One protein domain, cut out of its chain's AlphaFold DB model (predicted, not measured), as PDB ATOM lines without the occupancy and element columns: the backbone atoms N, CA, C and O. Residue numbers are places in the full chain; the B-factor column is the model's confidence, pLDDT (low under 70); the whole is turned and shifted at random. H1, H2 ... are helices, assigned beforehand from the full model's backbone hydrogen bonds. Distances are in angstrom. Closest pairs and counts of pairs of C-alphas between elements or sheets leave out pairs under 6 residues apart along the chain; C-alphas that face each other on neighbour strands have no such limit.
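AT A GLANCE: This is residues 385 to 421 and 470 to 569 of the 569 residues of an uncharacterized protein of Daedalea quercina L-15889 (UniProt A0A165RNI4). One long helix, H4, forms the core, and five shorter helices, H1, H2, H3, H6 and H7, pack round it, most of them running nearly along it; the surround is incomplete, with H1 and H7 apart. The short H5 packs on H3, away from H4. The printed part has 137 residues with seven named helices, H1 to H7 in chain order, and no named strand; the class is all helix. The whole is compact, with a radius of gyration of the C-alphas of 14.5 A, and elongated, spanning 49 by 29 by 28 A.

HOW THE PARTS SIT: H1, residues 386 to 395, touches the hub, H4, residues 490 to 514, the same way at a shallow tilt of 13 degrees; the closest C-alphas, of Leu 386 and Gln 495, are 6.0 A apart. H2, residues 400 to 416, touches H4 opposite ways, with the C-alphas of Leu 403 and Ser 506 closest at 5.3 A and a shallow tilt of 34 degrees, only just short of steep. H1 and H2 are only just apart, their closest C-alphas 8.1 A from each other. H3, residues 475 to 483, forms a helical hairpin with H4; the closest C-alphas are those of Ile 482 and Lys 500, 5.5 A. H5, residues 522 to 529, touches H3, closest at the C-alphas of Ser 475 and Trp 524, 5.7 A. H6, residues 532 to 544, and H7, residues 553 to 568, make with H4 a bundle, three helices side by side, up and down, each against the one before. H6 touches H4 with the C-alphas of Val 490 and Val 544 closest at 6.0 A. Residues 559 to 566 of H7 touch H4, closest at the C-alphas of Leu 505 and Val 566, 5.6 A. H6 and H7 are close but not clearly touching. Every O i to N i+4 pair is within hydrogen-bond range in H1, H2, H3, H4, H5 and H7, and 8 of 9 in H6.

IN THESE COORDINATES: H1 begins at C-alpha 386 (109.225, -243.136, 137.351) and is 14.2 A long. H2 measures 24.1 A and H3 12.0 A. H4 runs 36.3 A from C-alpha 490 (100.606, -235.471, 137.238). H5 measures 10.3 A, H6 18.8 A and H7 23.1 A, ending at C-alpha 568 (129.480, -228.323, 138.357).

THE WHOLE: The two C-alphas farthest apart, of Asp 518 and Thr 548, are 49.2 A from each other. Residues 422 to 469 are not printed, and C-alphas 421 and 470 are 27.9 A apart across this cut, between H2 and H3. Of the links printed whole, none is long. The mean pLDDT of the printed part is 88.9; residues 418 to 421, 518 and 547 to 550 are under 70.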
ATOM      1  N   THR A 385     107.404-247.078 135.058       94.00
ATOM      2  CA  THR A 385     107.242-246.225 136.237       94.00
ATOM      3  C   THR A 385     108.391-245.217 136.339       94.00
ATOM      4  O   THR A 385     109.458-245.385 135.740       94.00
ATOM      5  N   LEU A 386     108.198-244.159 137.133       92.06
ATOM      6  CA  LEU A 386     109.225-243.136 137.351       92.06
ATOM      7  C   LEU A 386     110.538-243.736 137.887       92.06
ATOM      8  O   LEU A 386     111.617-243.362 137.426       92.06
ATOM      9  N   ASP A 387     110.440-244.699 138.807       92.19
ATOM     10  CA  ASP A 387     111.593-245.379 139.405       92.19
ATOM     11  C   ASP A 387     112.322-246.278 138.403       92.19
ATOM     12  O   ASP A 387     113.556-246.315 138.377       92.19
ATOM     13  N   GLU A 388     111.584-246.989 137.548       94.94
ATOM     14  CA  GLU A 388     112.164-247.809 136.479       94.94
ATOM     15  C   GLU A 388     112.874-246.942 135.441       94.94
ATOM     16  O   GLU A 388     113.999-247.255 135.051       94.94
ATOM     17  N   LEU A 389     112.264-245.820 135.045       95.25
ATOM     18  CA  LEU A 389     112.867-244.852 134.130       95.25
ATOM     19  C   LEU A 389     114.135-244.229 134.731       95.25
ATOM     20  O   LEU A 389     115.167-244.129 134.064       95.25
ATOM     21  N   ALA A 390     114.087-243.839 136.007       93.56
ATOM     22  CA  ALA A 390     115.244-243.305 136.716       93.56
ATOM     23  C   ALA A 390     116.376-244.335 136.824       93.56
ATOM     24  O   ALA A 390     117.531-243.995 136.551       93.56
ATOM     25  N   SER A 391     116.037-245.582 137.160       94.62
ATOM     26  CA  SER A 391     116.981-246.701 137.252       94.62
ATOM     27  C   SER A 391     117.615-247.022 135.899       94.62
ATOM     28  O   SER A 391     118.825-247.232 135.829       94.62
ATOM     29  N   LEU A 392     116.821-247.014 134.823       97.12
ATOM     30  CA  LEU A 392     117.283-247.233 133.454       97.12
ATOM     31  C   LEU A 392     118.369-246.228 133.075       97.12
ATOM     32  O   LEU A 392     119.471-246.615 132.690       97.12
ATOM     33  N   PHE A 393     118.080-244.936 133.223       96.81
ATOM     34  CA  PHE A 393     119.035-243.894 132.869       96.81
ATOM     35  C   PHE A 393     120.291-243.915 133.743       96.81
ATOM     36  O   PHE A 393     121.392-243.760 133.212       96.81
ATOM     37  N   ALA A 394     120.152-244.165 135.046       95.31
ATOM     38  CA  ALA A 394     121.290-244.257 135.957       95.31
ATOM     39  C   ALA A 394     122.208-245.455 135.652       95.31
ATOM     40  O   ALA A 394     123.418-245.363 135.840       95.31
ATOM     41  N   ALA A 395     121.648-246.571 135.175       96.75
ATOM     42  CA  ALA A 395     122.407-247.784 134.880       96.75
ATOM     43  C   ALA A 395     123.117-247.760 133.513       96.75
ATOM     44  O   ALA A 395     124.041-248.544 133.288       96.75
ATOM     45  N   LEU A 396     122.704-246.883 132.590       97.38
ATOM     46  CA  LEU A 396     123.339-246.759 131.277       97.38
ATOM     47  C   LEU A 396     124.744-246.122 131.379       97.38
ATOM     48  O   LEU A 396     124.898-245.102 132.053       97.38
ATOM     49  N   PRO A 397     125.762-246.652 130.665       96.81
ATOM     50  CA  PRO A 397     127.125-246.118 130.698       96.81
ATOM     51  C   PRO A 397     127.232-244.640 130.294       96.81
ATOM     52  O   PRO A 397     126.506-244.166 129.428       96.81
ATOM     53  N   SER A 398     128.219-243.915 130.819       96.44
ATOM     54  CA  SER A 398     128.479-242.508 130.453       96.44
ATOM     55  C   SER A 398     129.421-242.345 129.250       96.44
ATOM     56  O   SER A 398     130.151-241.364 129.168       96.44
ATOM     57  N   SER A 399     129.458-243.309 128.325       96.81
ATOM     58  CA  SER A 399     130.280-243.185 127.113       96.81
ATOM     59  C   SER A 399     129.723-242.103 126.179       96.81
ATOM     60  O   SER A 399     128.520-241.853 126.170       96.81
ATOM     61  N   SER A 400     130.566-241.494 125.335       96.38
ATOM     62  CA  SER A 400     130.122-240.453 124.386       96.38
ATOM     63  C   SER A 400     128.944-240.902 123.511       96.38
ATOM     64  O   SER A 400     127.999-240.141 123.323       96.38
ATOM     65  N   THR A 401     128.976-242.135 122.994       96.81
ATOM     66  CA  THR A 401     127.889-242.712 122.186       96.81
ATOM     67  C   THR A 401     126.595-242.842 122.983       96.81
ATOM     68  O   THR A 401     125.526-242.501 122.485       96.81
ATOM     69  N   MET A 402     126.688-243.298 124.234       97.94
ATOM     70  CA  MET A 402     125.519-243.466 125.091       97.94
ATOM     71  C   MET A 402     124.925-242.115 125.500       97.94
ATOM     72  O   MET A 402     123.710-241.956 125.477       97.94
ATOM     73  N   LEU A 403     125.760-241.119 125.802       97.69
ATOM     74  CA  LEU A 403     125.311-239.757 126.095       97.69
ATOM     75  C   LEU A 403     124.614-239.123 124.880       97.69
ATOM     76  O   LEU A 403     123.529-238.571 125.029       97.69
ATOM     77  N   GLN A 404     125.173-239.265 123.672       97.62
ATOM     78  CA  GLN A 404     124.523-238.813 122.432       97.62
ATOM     79  C   GLN A 404     123.166-239.489 122.223       97.62
ATOM     80  O   GLN A 404     122.178-238.818 121.919       97.62
ATOM     81  N   PHE A 405     123.103-240.805 122.431       97.94
ATOM     82  CA  PHE A 405     121.856-241.553 122.349       97.94
ATOM     83  C   PHE A 405     120.829-241.078 123.386       97.94
ATOM     84  O   PHE A 405     119.686-240.818 123.018       97.94
ATOM     85  N   LYS A 406     121.226-240.892 124.652       97.88
ATOM     86  CA  LYS A 406     120.350-240.370 125.714       97.88
ATOM     87  C   LYS A 406     119.785-238.997 125.364       97.88
ATOM     88  O   LYS A 406     118.582-238.799 125.502       97.88
ATOM     89  N   VAL A 407     120.618-238.077 124.875       98.06
ATOM     90  CA  VAL A 407     120.171-236.739 124.453       98.06
ATOM     91  C   VAL A 407     119.137-236.852 123.329       98.06
ATOM     92  O   VAL A 407     118.087-236.219 123.403       98.06
ATOM     93  N   LEU A 408     119.381-237.693 122.319       97.94
ATOM     94  CA  LEU A 408     118.440-237.898 121.211       97.94
ATOM     95  C   LEU A 408     117.135-238.558 121.650       97.94
ATOM     96  O   LEU A 408     116.070-238.159 121.188       97.94
ATOM     97  N   LEU A 409     117.213-239.533 122.552       97.50
ATOM     98  CA  LEU A 409     116.053-240.212 123.111       97.50
ATOM     99  C   LEU A 409     115.200-239.260 123.951       97.50
ATOM    100  O   LEU A 409     113.987-239.224 123.777       97.50
ATOM    101  N   CYS A 410     115.825-238.453 124.809       97.75
ATOM    102  CA  CYS A 410     115.116-237.463 125.613       97.75
ATOM    103  C   CYS A 410     114.516-236.356 124.739       97.75
ATOM    104  O   CYS A 410     113.370-235.973 124.950       97.75
ATOM    105  N   ARG A 411     115.248-235.884 123.719       97.12
ATOM    106  CA  ARG A 411     114.718-234.951 122.713       97.12
ATOM    107  C   ARG A 411     113.477-235.526 122.044       97.12
ATOM    108  O   ARG A 411     112.435-234.890 122.084       97.12
ATOM    109  N   HIS A 412     113.582-236.732 121.493       96.00
ATOM    110  CA  HIS A 412     112.480-237.407 120.811       96.00
ATOM    111  C   HIS A 412     111.267-237.614 121.731       96.00
ATOM    112  O   HIS A 412     110.134-237.358 121.335       96.00
ATOM    113  N   TYR A 413     111.502-238.001 122.988       95.06
ATOM    114  CA  TYR A 413     110.454-238.123 123.997       95.06
ATOM    115  C   TYR A 413     109.731-236.785 124.238       95.06
ATOM    116  O   TYR A 413     108.501-236.722 124.255       95.06
ATOM    117  N   LEU A 414     110.486-235.696 124.411       94.44
ATOM    118  CA  LEU A 414     109.930-234.376 124.708       94.44
ATOM    119  C   LEU A 414     109.262-233.719 123.491       94.44
ATOM    120  O   LEU A 414     108.276-233.011 123.669       94.44
ATOM    121  N   THR A 415     109.738-233.959 122.268       93.62
ATOM    122  CA  THR A 415     109.108-233.404 121.060       93.62
ATOM    123  C   THR A 415     107.824-234.136 120.699       93.62
ATOM    124  O   THR A 415     106.802-233.497 120.450       93.62
ATOM    125  N   ASP A 416     107.857-235.468 120.685       87.25
ATOM    126  CA  ASP A 416     106.810-236.243 120.011       87.25
ATOM    127  C   ASP A 416     105.667-236.612 120.955       87.25
ATOM    128  O   ASP A 416     104.538-236.827 120.511       87.25
ATOM    129  N   PHE A 417     105.932-236.641 122.262       75.25
ATOM    130  CA  PHE A 417     104.972-237.144 123.237       75.25
ATOM    131  C   PHE A 417     104.555-236.108 124.277       75.25
ATOM    132  O   PHE A 417     103.382-236.070 124.651       75.25
ATOM    133  N   ALA A 418     105.458-235.216 124.705       67.88
ATOM    134  CA  ALA A 418     105.076-234.165 125.652       67.88
ATOM    135  C   ALA A 418     104.097-233.156 125.024       67.88
ATOM    136  O   ALA A 418     103.211-232.654 125.712       67.88
ATOM    137  N   ALA A 419     104.187-232.926 123.709       65.12
ATOM    138  CA  ALA A 419     103.281-232.032 122.990       65.12
ATOM    139  C   ALA A 419     101.850-232.593 122.812       65.12
ATOM    140  O   ALA A 419     100.925-231.826 122.556       65.12
ATOM    141  N   GLY A 420     101.646-233.914 122.938       58.12
ATOM    142  CA  GLY A 420     100.391-234.587 122.560       58.12
ATOM    143  C   GLY A 420      99.487-235.052 123.708       58.12
ATOM    144  O   GLY A 420      98.334-235.394 123.466       58.12
ATOM    145  N   SER A 421      99.968-235.057 124.956       55.03
ATOM    146  CA  SER A 421      99.263-235.678 126.096       55.03
ATOM    147  C   SER A 421      97.937-234.996 126.493       55.03
ATOM    148  O   SER A 421      97.105-235.632 127.134       55.03
ATOM    149  N   PHE A 470     126.115-238.847 114.668       94.06
ATOM    150  CA  PHE A 470     124.886-238.387 115.305       94.06
ATOM    151  C   PHE A 470     124.624-236.921 114.936       94.06
ATOM    152  O   PHE A 470     125.579-236.146 114.819       94.06
ATOM    153  N   PRO A 471     123.356-236.529 114.726       94.25
ATOM    154  CA  PRO A 471     123.031-235.138 114.454       94.25
ATOM    155  C   PRO A 471     123.418-234.281 115.665       94.25
ATOM    156  O   PRO A 471     123.043-234.591 116.796       94.25
ATOM    157  N   ALA A 472     124.179-233.214 115.423       93.06
ATOM    158  CA  ALA A 472     124.495-232.236 116.454       93.06
ATOM    159  C   ALA A 472     123.214-231.485 116.842       93.06
ATOM    160  O   ALA A 472     122.499-230.998 115.965       93.06
ATOM    161  N   ILE A 473     122.924-231.413 118.142       95.69
ATOM    162  CA  ILE A 473     121.761-230.689 118.663       95.69
ATOM    163  C   ILE A 473     122.251-229.355 119.241       95.69
ATOM    164  O   ILE A 473     123.099-229.373 120.147       95.69
ATOM    165  N   PRO A 474     121.763-228.212 118.724       96.06
ATOM    166  CA  PRO A 474     122.174-226.901 119.209       96.06
ATOM    167  C   PRO A 474     121.690-226.679 120.646       96.06
ATOM    168  O   PRO A 474     120.641-227.191 121.044       96.06
ATOM    169  N   SER A 475     122.444-225.905 121.429       96.31
ATOM    170  CA  SER A 475     122.101-225.621 122.829       96.31
ATOM    171  C   SER A 475     120.766-224.908 122.970       96.31
ATOM    172  O   SER A 475     119.991-225.276 123.848       96.31
ATOM    173  N   SER A 476     120.437-223.992 122.059       96.62
ATOM    174  CA  SER A 476     119.118-223.355 121.968       96.62
ATOM    175  C   SER A 476     117.956-224.353 121.907       96.62
ATOM    176  O   SER A 476     116.931-224.168 122.567       96.62
ATOM    177  N   GLU A 477     118.110-225.455 121.170       97.38
ATOM    178  CA  GLU A 477     117.088-226.500 121.103       97.38
ATOM    179  C   GLU A 477     116.989-227.261 122.431       97.38
ATOM    180  O   GLU A 477     115.888-227.481 122.926       97.38
ATOM    181  N   ILE A 478     118.119-227.596 123.061       97.50
ATOM    182  CA  ILE A 478     118.127-228.258 124.376       97.50
ATOM    183  C   ILE A 478     117.465-227.376 125.439       97.50
ATOM    184  O   ILE A 478     116.621-227.854 126.198       97.50
ATOM    185  N   LEU A 479     117.815-226.089 125.471       96.50
ATOM    186  CA  LEU A 479     117.252-225.119 126.407       96.50
ATOM    187  C   LEU A 479     115.748-224.954 126.188       96.50
ATOM    188  O   LEU A 479     114.995-225.043 127.154       96.50
ATOM    189  N   SER A 480     115.293-224.826 124.936       96.62
ATOM    190  CA  SER A 480     113.857-224.704 124.649       96.62
ATOM    191  C   SER A 480     113.061-225.951 125.059       96.62
ATOM    192  O   SER A 480     111.954-225.830 125.585       96.62
ATOM    193  N   LEU A 481     113.632-227.151 124.910       96.38
ATOM    194  CA  LEU A 481     113.005-228.392 125.376       96.38
ATOM    195  C   LEU A 481     112.919-228.465 126.902       96.38
ATOM    196  O   LEU A 481     111.899-228.911 127.432       96.38
ATOM    197  N   ILE A 482     113.948-228.015 127.622       95.94
ATOM    198  CA  ILE A 482     113.944-227.985 129.093       95.94
ATOM    199  C   ILE A 482     112.931-226.949 129.605       95.94
ATOM    200  O   ILE A 482     112.124-227.265 130.484       95.94
ATOM    201  N   GLU A 483     112.928-225.755 129.007       95.44
ATOM    202  CA  GLU A 483     112.065-224.618 129.366       95.44
ATOM    203  C   GLU A 483     110.599-224.796 128.949       95.44
ATOM    204  O   GLU A 483     109.727-224.108 129.479       95.44
ATOM    205  N   SER A 484     110.304-225.724 128.032       94.62
ATOM    206  CA  SER A 484     108.929-226.023 127.619       94.62
ATOM    207  C   SER A 484     108.024-226.322 128.830       94.62
ATOM    208  O   SER A 484     108.476-226.912 129.807       94.62
ATOM    209  N   PRO A 485     106.736-225.956 128.837       91.25
ATOM    210  CA  PRO A 485     105.846-226.325 129.938       91.25
ATOM    211  C   PRO A 485     105.620-227.848 129.985       91.25
ATOM    212  O   PRO A 485     105.514-228.502 128.948       91.25
ATOM    213  N   CYS A 486     105.554-228.434 131.186       87.56
ATOM    214  CA  CYS A 486     105.159-229.839 131.354       87.56
ATOM    215  C   CYS A 486     103.639-230.011 131.186       87.56
ATOM    216  O   CYS A 486     102.875-229.065 131.385       87.56
ATOM    217  N   SER A 487     103.203-231.235 130.862       84.31
ATOM    218  CA  SER A 487     101.779-231.601 130.865       84.31
ATOM    219  C   SER A 487     101.143-231.319 132.231       84.31
ATOM    220  O   SER A 487     101.803-231.410 133.266       84.31
ATOM    221  N   THR A 488      99.850-230.984 132.236       82.88
ATOM    222  CA  THR A 488      99.065-230.819 133.470       82.88
ATOM    223  C   THR A 488      98.715-232.146 134.137       82.88
ATOM    224  O   THR A 488      98.281-232.137 135.288       82.88
ATOM    225  N   ASP A 489      98.858-233.260 133.413       85.56
ATOM    226  CA  ASP A 489      98.762-234.600 133.982       85.56
ATOM    227  C   ASP A 489      99.923-234.843 134.955       85.56
ATOM    228  O   ASP A 489     101.075-234.553 134.634       85.56
ATOM    229  N   VAL A 490      99.623-235.347 136.151       83.19
ATOM    230  CA  VAL A 490     100.606-235.471 137.238       83.19
ATOM    231  C   VAL A 490     101.669-236.505 136.884       83.19
ATOM    232  O   VAL A 490     102.863-236.211 136.987       83.19
ATOM    233  N   ASP A 491     101.245-237.688 136.438       84.75
ATOM    234  CA  ASP A 491     102.150-238.802 136.149       84.75
ATOM    235  C   ASP A 491     102.992-238.496 134.905       84.75
ATOM    236  O   ASP A 491     104.227-238.575 134.944       84.75
ATOM    237  N   GLY A 492     102.347-238.023 133.831       88.44
ATOM    238  CA  GLY A 492     103.043-237.546 132.638       88.44
ATOM    239  C   GLY A 492     103.977-236.364 132.922       88.44
ATOM    240  O   GLY A 492     105.082-236.299 132.379       88.44
ATOM    241  N   GLY A 493     103.579-235.446 133.808       89.81
ATOM    242  CA  GLY A 493     104.374-234.292 134.226       89.81
ATOM    243  C   GLY A 493     105.634-234.685 134.999       89.81
ATOM    244  O   GLY A 493     106.717-234.170 134.703       89.81
ATOM    245  N   ALA A 494     105.527-235.636 135.931       90.31
ATOM    246  CA  ALA A 494     106.667-236.159 136.687       90.31
ATOM    247  C   ALA A 494     107.660-236.913 135.784       90.31
ATOM    248  O   ALA A 494     108.874-236.702 135.885       90.31
ATOM    249  N   GLN A 495     107.162-237.735 134.852       91.19
ATOM    250  CA  GLN A 495     108.006-238.398 133.854       91.19
ATOM    251  C   GLN A 495     108.697-237.382 132.931       91.19
ATOM    252  O   GLN A 495     109.910-237.462 132.733       91.19
ATOM    253  N   ALA A 496     107.966-236.389 132.410       92.62
ATOM    254  CA  ALA A 496     108.538-235.343 131.562       92.62
ATOM    255  C   ALA A 496     109.628-234.544 132.295       92.62
ATOM    256  O   ALA A 496     110.696-234.298 131.732       92.62
ATOM    257  N   LEU A 497     109.400-234.197 133.567       92.38
ATOM    258  CA  LEU A 497     110.395-233.537 134.412       92.38
ATOM    259  C   LEU A 497     111.661-234.392 134.568       92.38
ATOM    260  O   LEU A 497     112.776-233.885 134.420       92.38
ATOM    261  N   ARG A 498     111.502-235.700 134.803       92.44
ATOM    262  CA  ARG A 498     112.630-236.636 134.896       92.44
ATOM    263  C   ARG A 498     113.419-236.723 133.589       92.44
ATOM    264  O   ARG A 498     114.647-236.702 133.633       92.44
ATOM    265  N   VAL A 499     112.737-236.783 132.446       95.19
ATOM    266  CA  VAL A 499     113.378-236.816 131.121       95.19
ATOM    267  C   VAL A 499     114.124-235.514 130.825       95.19
ATOM    268  O   VAL A 499     115.238-235.559 130.310       95.19
ATOM    269  N   LYS A 500     113.577-234.350 131.198       95.38
ATOM    270  CA  LYS A 500     114.276-233.058 131.064       95.38
ATOM    271  C   LYS A 500     115.555-232.991 131.888       95.38
ATOM    272  O   LYS A 500     116.565-232.480 131.411       95.38
ATOM    273  N   LEU A 501     115.520-233.514 133.111       94.44
ATOM    274  CA  LEU A 501     116.701-233.570 133.968       94.44
ATOM    275  C   LEU A 501     117.782-234.462 133.356       94.44
ATOM    276  O   LEU A 501     118.946-234.071 133.298       94.44
ATOM    277  N   GLU A 502     117.392-235.634 132.853       96.31
ATOM    278  CA  GLU A 502     118.326-236.533 132.178       96.31
ATOM    279  C   GLU A 502     118.878-235.926 130.880       96.31
ATOM    280  O   GLU A 502     120.063-236.105 130.587       96.31
ATOM    281  N   LEU A 503     118.060-235.176 130.129       97.06
ATOM    282  CA  LEU A 503     118.496-234.423 128.952       97.06
ATOM    283  C   LEU A 503     119.592-233.420 129.327       97.06
ATOM    284  O   LEU A 503     120.659-233.436 128.715       97.06
ATOM    285  N   ALA A 504     119.351-232.593 130.350       96.25
ATOM    286  CA  ALA A 504     120.306-231.590 130.820       96.25
ATOM    287  C   ALA A 504     121.621-232.233 131.289       96.25
ATOM    288  O   ALA A 504     122.703-231.812 130.875       96.25
ATOM    289  N   LEU A 505     121.529-233.296 132.097       96.00
ATOM    290  CA  LEU A 505     122.688-234.021 132.615       96.00
ATOM    291  C   LEU A 505     123.494-234.694 131.505       96.00
ATOM    292  O   LEU A 505     124.713-234.533 131.433       96.00
ATOM    293  N   SER A 506     122.820-235.421 130.615       97.12
ATOM    294  CA  SER A 506     123.480-236.108 129.504       97.12
ATOM    295  C   SER A 506     124.146-235.118 128.555       97.12
ATOM    296  O   SER A 506     125.243-235.389 128.068       97.12
ATOM    297  N   TYR A 507     123.519-233.962 128.320       96.94
ATOM    298  CA  TYR A 507     124.072-232.915 127.469       96.94
ATOM    299  C   TYR A 507     125.302-232.244 128.085       96.94
ATOM    300  O   TYR A 507     126.323-232.125 127.409       96.94
ATOM    301  N   ALA A 508     125.253-231.879 129.370       95.25
ATOM    302  CA  ALA A 508     126.404-231.310 130.076       95.25
ATOM    303  C   ALA A 508     127.599-232.276 130.080       95.25
ATOM    304  O   ALA A 508     128.712-231.909 129.694       95.25
ATOM    305  N   LEU A 509     127.356-233.551 130.408       95.06
ATOM    306  CA  LEU A 509     128.387-234.587 130.346       95.06
ATOM    307  C   LEU A 509     128.921-234.777 128.923       95.06
ATOM    308  O   LEU A 509     130.125-234.962 128.747       95.06
ATOM    309  N   LEU A 510     128.061-234.726 127.902       95.56
ATOM    310  CA  LEU A 510     128.488-234.840 126.509       95.56
ATOM    311  C   LEU A 510     129.398-233.673 126.108       95.56
ATOM    312  O   LEU A 510     130.434-233.905 125.491       95.56
ATOM    313  N   ARG A 511     129.057-232.440 126.496       93.88
ATOM    314  CA  ARG A 511     129.890-231.254 126.239       93.88
ATOM    315  C   ARG A 511     131.261-231.369 126.895       93.88
ATOM    316  O   ARG A 511     132.262-231.097 126.240       93.88
ATOM    317  N   LYS A 512     131.320-231.891 128.119       93.31
ATOM    318  CA  LYS A 512     132.585-232.177 128.808       93.31
ATOM    319  C   LYS A 512     133.467-233.187 128.060       93.31
ATOM    320  O   LYS A 512     134.686-233.054 128.076       93.31
ATOM    321  N   HIS A 513     132.874-234.178 127.385       92.31
ATOM    322  CA  HIS A 513     133.623-235.183 126.614       92.31
ATOM    323  C   HIS A 513     134.221-234.650 125.306       92.31
ATOM    324  O   HIS A 513     135.208-235.211 124.836       92.31
ATOM    325  N   VAL A 514     133.638-233.610 124.702       90.81
ATOM    326  CA  VAL A 514     134.101-233.061 123.411       90.81
ATOM    327  C   VAL A 514     135.385-232.225 123.562       90.81
ATOM    328  O   VAL A 514     136.081-232.002 122.578       90.81
ATOM    329  N   GLY A 515     135.770-231.868 124.791       83.44
ATOM    330  CA  GLY A 515     136.977-231.091 125.074       83.44
ATOM    331  C   GLY A 515     136.756-229.581 124.954       83.44
ATOM    332  O   GLY A 515     135.759-229.120 124.407       83.44
ATOM    333  N   SER A 516     137.688-228.811 125.523       74.88
ATOM    334  CA  SER A 516     137.611-227.346 125.651       74.88
ATOM    335  C   SER A 516     138.096-226.581 124.409       74.88
ATOM    336  O   SER A 516     138.265-225.365 124.492       74.88
ATOM    337  N   ASP A 517     138.351-227.259 123.289       71.31
ATOM    338  CA  ASP A 517     138.953-226.625 122.114       71.31
ATOM    339  C   ASP A 517     137.949-225.679 121.419       71.31
ATOM    340  O   ASP A 517     137.002-226.096 120.751       71.31
ATOM    341  N   ASP A 518     138.172-224.383 121.662       56.28
ATOM    342  CA  ASP A 518     137.756-223.148 120.974       56.28
ATOM    343  C   ASP A 518     136.287-222.871 120.639       56.28
ATOM    344  O   ASP A 518     135.967-221.760 120.219       56.28
ATOM    345  N   ASN A 519     135.357-223.787 120.896       70.12
ATOM    346  CA  ASN A 519     133.931-223.499 120.735       70.12
ATOM    347  C   ASN A 519     133.156-223.839 122.006       70.12
ATOM    348  O   ASN A 519     132.224-224.649 122.007       70.12
ATOM    349  N   VAL A 520     133.585-223.216 123.113       78.88
ATOM    350  CA  VAL A 520     132.813-223.180 124.358       78.88
ATOM    351  C   VAL A 520     131.418-222.706 123.992       78.88
ATOM    352  O   VAL A 520     131.247-221.611 123.466       78.88
ATOM    353  N   ASP A 521     130.428-223.556 124.237       90.94
ATOM    354  CA  ASP A 521     129.044-223.249 123.926       90.94
ATOM    355  C   ASP A 521     128.558-222.112 124.836       90.94
ATOM    356  O   ASP A 521     128.111-222.331 125.966       90.94
ATOM    357  N   VAL A 522     128.751-220.877 124.362       93.81
ATOM    358  CA  VAL A 522     128.517-219.644 125.122       93.81
ATOM    359  C   VAL A 522     127.067-219.567 125.580       93.81
ATOM    360  O   VAL A 522     126.804-219.079 126.676       93.81
ATOM    361  N   GLU A 523     126.140-220.085 124.772       95.25
ATOM    362  CA  GLU A 523     124.716-220.111 125.085       95.25
ATOM    363  C   GLU A 523     124.423-221.051 126.260       95.25
ATOM    364  O   GLU A 523     123.816-220.627 127.244       95.25
ATOM    365  N   TRP A 524     124.916-222.293 126.214       95.19
ATOM    366  CA  TRP A 524     124.754-223.243 127.320       95.19
ATOM    367  C   TRP A 524     125.379-222.725 128.622       95.19
ATOM    368  O   TRP A 524     124.757-222.761 129.685       95.19
ATOM    369  N   GLN A 525     126.594-222.176 128.537       94.12
ATOM    370  CA  GLN A 525     127.292-221.596 129.688       94.12
ATOM    371  C   GLN A 525     126.623-220.315 130.204       94.12
ATOM    372  O   GLN A 525     126.663-220.023 131.401       94.12
ATOM    373  N   GLY A 526     126.009-219.526 129.323       95.44
ATOM    374  CA  GLY A 526     125.164-218.391 129.693       95.44
ATOM    375  C   GLY A 526     123.955-218.853 130.498       95.44
ATOM    376  O   GLY A 526     123.770-218.407 131.626       95.44
ATOM    377  N   ALA A 527     123.211-219.835 129.985       95.50
ATOM    378  CA  ALA A 527     122.023-220.371 130.645       95.50
ATOM    379  C   ALA A 527     122.310-220.987 132.029       95.50
ATOM    380  O   ALA A 527     121.491-220.844 132.943       95.50
ATOM    381  N   LEU A 528     123.470-221.634 132.206       93.69
ATOM    382  CA  LEU A 528     123.928-222.121 133.513       93.69
ATOM    383  C   LEU A 528     124.224-220.968 134.483       93.69
ATOM    384  O   LEU A 528     123.719-220.973 135.606       93.69
ATOM    385  N   ARG A 529     125.001-219.964 134.051       94.88
ATOM    386  CA  ARG A 529     125.390-218.810 134.889       94.88
ATOM    387  C   ARG A 529     124.209-217.926 135.274       94.88
ATOM    388  O   ARG A 529     124.152-217.441 136.398       94.88
ATOM    389  N   GLU A 530     123.270-217.734 134.356       96.44
ATOM    390  CA  GLU A 530     122.047-216.955 134.573       96.44
ATOM    391  C   GLU A 530     121.018-217.698 135.440       96.44
ATOM    392  O   GLU A 530     119.995-217.127 135.810       96.44
ATOM    393  N   GLY A 531     121.254-218.977 135.759       94.31
ATOM    394  CA  GLY A 531     120.312-219.791 136.523       94.31
ATOM    395  C   GLY A 531     119.025-220.120 135.759       94.31
ATOM    396  O   GLY A 531     118.048-220.536 136.383       94.31
ATOM    397  N   ARG A 532     119.007-219.979 134.424       94.88
ATOM    398  CA  ARG A 532     117.830-220.269 133.581       94.88
ATOM    399  C   ARG A 532     117.375-221.716 133.709       94.88
ATOM    400  O   ARG A 532     116.184-221.977 133.845       94.88
ATOM    401  N   LEU A 533     118.327-222.650 133.745       93.25
ATOM    402  CA  LEU A 533     118.031-224.067 133.958       93.25
ATOM    403  C   LEU A 533     117.374-224.298 135.325       93.25
ATOM    404  O   LEU A 533     116.337-224.952 135.396       93.25
ATOM    405  N   ASN A 534     117.909-223.696 136.393       92.50
ATOM    406  CA  ASN A 534     117.308-223.775 137.729       92.50
ATOM    407  C   ASN A 534     115.885-223.214 137.747       92.50
ATOM    408  O   ASN A 534     114.983-223.865 138.270       92.50
ATOM    409  N   ALA A 535     115.664-222.056 137.124       94.06
ATOM    410  CA  ALA A 535     114.338-221.458 137.016       94.06
ATOM    411  C   ALA A 535     113.353-222.360 136.248       94.06
ATOM    412  O   ALA A 535     112.217-222.534 136.688       94.06
ATOM    413  N   ALA A 536     113.790-222.983 135.148       92.69
ATOM    414  CA  ALA A 536     112.971-223.906 134.364       92.69
ATOM    415  C   ALA A 536     112.558-225.152 135.168       92.69
ATOM    416  O   ALA A 536     111.391-225.549 135.139       92.69
ATOM    417  N   PHE A 537     113.485-225.746 135.927       90.88
ATOM    418  CA  PHE A 537     113.185-226.904 136.775       90.88
ATOM    419  C   PHE A 537     112.303-226.547 137.973       90.88
ATOM    420  O   PHE A 537     111.377-227.299 138.279       90.88
ATOM    421  N   GLU A 538     112.525-225.402 138.622       91.00
ATOM    422  CA  GLU A 538     111.656-224.936 139.709       91.00
ATOM    423  C   GLU A 538     110.234-224.664 139.194       91.00
ATOM    424  O   GLU A 538     109.271-225.157 139.784       91.00
ATOM    425  N   ALA A 539     110.089-224.006 138.037       91.12
ATOM    426  CA  ALA A 539     108.790-223.792 137.396       91.12
ATOM    427  C   ALA A 539     108.082-225.117 137.058       91.12
ATOM    428  O   ALA A 539     106.898-225.287 137.358       91.12
ATOM    429  N   ALA A 540     108.809-226.083 136.490       88.50
ATOM    430  CA  ALA A 540     108.257-227.393 136.160       88.50
ATOM    431  C   ALA A 540     107.895-228.212 137.414       88.50
ATOM    432  O   ALA A 540     106.850-228.861 137.440       88.50
ATOM    433  N   SER A 541     108.703-228.151 138.475       86.25
ATOM    434  CA  SER A 541     108.431-228.846 139.742       86.25
ATOM    435  C   SER A 541     107.248-228.239 140.506       86.25
ATOM    436  O   SER A 541     106.451-228.973 141.095       86.25
ATOM    437  N   GLY A 542     107.071-226.913 140.441       86.69
ATOM    438  CA  GLY A 542     105.941-226.208 141.046       86.69
ATOM    439  C   GLY A 542     104.591-226.643 140.470       86.69
ATOM    440  O   GLY A 542     103.608-226.718 141.205       86.69
ATOM    441  N   LEU A 543     104.549-227.011 139.184       81.94
ATOM    442  CA  LEU A 543     103.347-227.557 138.545       81.94
ATOM    443  C   LEU A 543     102.989-228.963 139.054       81.94
ATOM    444  O   LEU A 543     101.803-229.288 139.142       81.94
ATOM    445  N   VAL A 544     103.993-229.774 139.410       76.69
ATOM    446  CA  VAL A 544     103.808-231.158 139.885       76.69
ATOM    447  C   VAL A 544     103.410-231.206 141.370       76.69
ATOM    448  O   VAL A 544     102.642-232.080 141.769       76.69
ATOM    449  N   ARG A 545     103.857-230.235 142.180       75.81
ATOM    450  CA  ARG A 545     103.648-230.140 143.645       75.81
ATOM    451  C   ARG A 545     102.225-229.783 144.112       75.81
ATOM    452  O   ARG A 545     102.049-229.300 145.231       75.81
ATOM    453  N   LYS A 546     101.184-229.984 143.300       72.19
ATOM    454  CA  LYS A 546      99.807-229.734 143.766       72.19
ATOM    455  C   LYS A 546      99.518-230.590 145.019       72.19
ATOM    456  O   LYS A 546      99.901-231.751 145.042       72.19
ATOM    457  N   PRO A 547      98.828-230.057 146.048       63.97
ATOM    458  CA  PRO A 547      98.816-230.586 147.427       63.97
ATOM    459  C   PRO A 547      98.238-232.002 147.615       63.97
ATOM    460  O   PRO A 547      98.186-232.505 148.730       63.97
ATOM    461  N   THR A 548      97.783-232.645 146.545       65.62
ATOM    462  CA  THR A 548      97.191-233.984 146.556       65.62
ATOM    463  C   THR A 548      98.135-235.075 146.053       65.62
ATOM    464  O   THR A 548      97.766-236.244 146.111       65.62
ATOM    465  N   THR A 549      99.317-234.735 145.531       58.38
ATOM    466  CA  THR A 549     100.206-235.704 144.874       58.38
ATOM    467  C   THR A 549     101.364-236.098 145.785       58.38
ATOM    468  O   THR A 549     102.128-235.268 146.270       58.38
ATOM    469  N   THR A 550     101.508-237.402 146.015       62.25
ATOM    470  CA  THR A 550     102.581-238.015 146.808       62.25
ATOM    471  C   THR A 550     103.875-238.132 145.999       62.25
ATOM    472  O   THR A 550     104.491-239.199 145.969       62.25
ATOM    473  N   LEU A 551     104.280-237.079 145.280       72.12
ATOM    474  CA  LEU A 551     105.643-237.056 144.758       72.12
ATOM    475  C   LEU A 551     106.556-236.940 145.979       72.12
ATOM    476  O   LEU A 551     106.581-235.896 146.623       72.12
ATOM    477  N   ASP A 552     107.236-238.034 146.324       78.06
ATOM    478  CA  ASP A 552     108.102-238.110 147.500       78.06
ATOM    479  C   ASP A 552     109.060-236.905 147.505       78.06
ATOM    480  O   ASP A 552     109.744-236.638 146.508       78.06
ATOM    481  N   ASP A 553     109.107-236.154 148.610       83.12
ATOM    482  CA  ASP A 553     110.019-235.016 148.784       83.12
ATOM    483  C   ASP A 553     111.463-235.426 148.467       83.12
ATOM    484  O   ASP A 553     112.241-234.649 147.904       83.12
ATOM    485  N   ARG A 554     111.790-236.699 148.722       81.12
ATOM    486  CA  ARG A 554     113.059-237.328 148.361       81.12
ATOM    487  C   ARG A 554     113.357-237.285 146.862       81.12
ATOM    488  O   ARG A 554     114.506-237.062 146.480       81.12
ATOM    489  N   THR A 555     112.356-237.494 146.012       80.25
ATOM    490  CA  THR A 555     112.505-237.437 144.552       80.25
ATOM    491  C   THR A 555     112.829-236.018 144.117       80.25
ATOM    492  O   THR A 555     113.745-235.812 143.320       80.25
ATOM    493  N   THR A 556     112.138-235.032 144.689       81.44
ATOM    494  CA  THR A 556     112.394-233.622 144.374       81.44
ATOM    495  C   THR A 556     113.790-233.197 144.824       81.44
ATOM    496  O   THR A 556     114.510-232.535 144.077       81.44
ATOM    497  N   GLU A 557     114.214-233.624 146.011       84.56
ATOM    498  CA  GLU A 557     115.558-233.344 146.517       84.56
ATOM    499  C   GLU A 557     116.645-234.032 145.675       84.56
ATOM    500  O   GLU A 557     117.645-233.411 145.313       84.56
ATOM    501  N   GLY A 558     116.419-235.280 145.257       83.19
ATOM    502  CA  GLY A 558     117.310-235.977 144.327       83.19
ATOM    503  C   GLY A 558     117.441-235.259 142.978       83.19
ATOM    504  O   GLY A 558     118.536-235.188 142.418       83.19
ATOM    505  N   MET A 559     116.353-234.668 142.468       81.06
ATOM    506  CA  MET A 559     116.393-233.847 141.251       81.06
ATOM    507  C   MET A 559     117.225-232.572 141.447       81.06
ATOM    508  O   MET A 559     118.028-232.241 140.574       81.06
ATOM    509  N   LYS A 560     117.104-231.899 142.598       84.31
ATOM    510  CA  LYS A 560     117.919-230.718 142.936       84.31
ATOM    511  C   LYS A 560     119.408-231.042 143.024       84.31
ATOM    512  O   LYS A 560     120.228-230.294 142.498       84.31
ATOM    513  N   GLN A 561     119.762-232.176 143.628       86.88
ATOM    514  CA  GLN A 561     121.154-232.631 143.710       86.88
ATOM    515  C   GLN A 561     121.743-232.939 142.330       86.88
ATOM    516  O   GLN A 561     122.876-232.554 142.039       86.88
ATOM    517  N   LEU A 562     120.971-233.590 141.456       81.69
ATOM    518  CA  LEU A 562     121.389-233.841 140.075       81.69
ATOM    519  C   LEU A 562     121.567-232.537 139.297       81.69
ATOM    520  O   LEU A 562     122.541-232.397 138.567       81.69
ATOM    521  N   LEU A 563     120.677-231.565 139.490       83.19
ATOM    522  CA  LEU A 563     120.789-230.256 138.860       83.19
ATOM    523  C   LEU A 563     122.028-229.488 139.341       83.19
ATOM    524  O   LEU A 563     122.746-228.914 138.527       83.19
ATOM    525  N   ALA A 564     122.341-229.553 140.637       86.94
ATOM    526  CA  ALA A 564     123.594-229.017 141.159       86.94
ATOM    527  C   ALA A 564     124.807-229.685 140.485       86.94
ATOM    528  O   ALA A 564     125.737-228.992 140.079       86.94
ATOM    529  N   ALA A 565     124.778-231.007 140.282       84.50
ATOM    530  CA  ALA A 565     125.838-231.716 139.568       84.50
ATOM    531  C   ALA A 565     125.987-231.258 138.105       84.50
ATOM    532  O   ALA A 565     127.113-231.198 137.615       84.50
ATOM    533  N   VAL A 566     124.890-230.888 137.429       84.00
ATOM    534  CA  VAL A 566     124.931-230.291 136.079       84.00
ATOM    535  C   VAL A 566     125.667-228.955 136.084       84.00
ATOM    536  O   VAL A 566     126.460-228.712 135.185       84.00
ATOM    537  N   VAL A 567     125.453-228.115 137.100       85.94
ATOM    538  CA  VAL A 567     126.125-226.807 137.224       85.94
ATOM    539  C   VAL A 567     127.632-226.947 137.474       85.94
ATOM    540  O   VAL A 567     128.403-226.082 137.070       85.94
ATOM    541  N   PHE A 568     128.061-228.034 138.121       84.94
ATOM    542  CA  PHE A 568     129.480-228.323 138.357       84.94
ATOM    543  C   PHE A 568     130.190-229.018 137.184       84.94
ATOM    544  O   PHE A 568     131.421-229.112 137.206       84.94
ATOM    545  N   CYS A 569     129.448-229.559 136.215       77.62
ATOM    546  CA  CYS A 569     130.009-230.229 135.039       77.62
ATOM    547  C   CYS A 569     130.332-229.233 133.933       77.62
ATOM    548  O   CYS A 569     131.430-229.410 133.353       77.62
TER     549      CYS A 569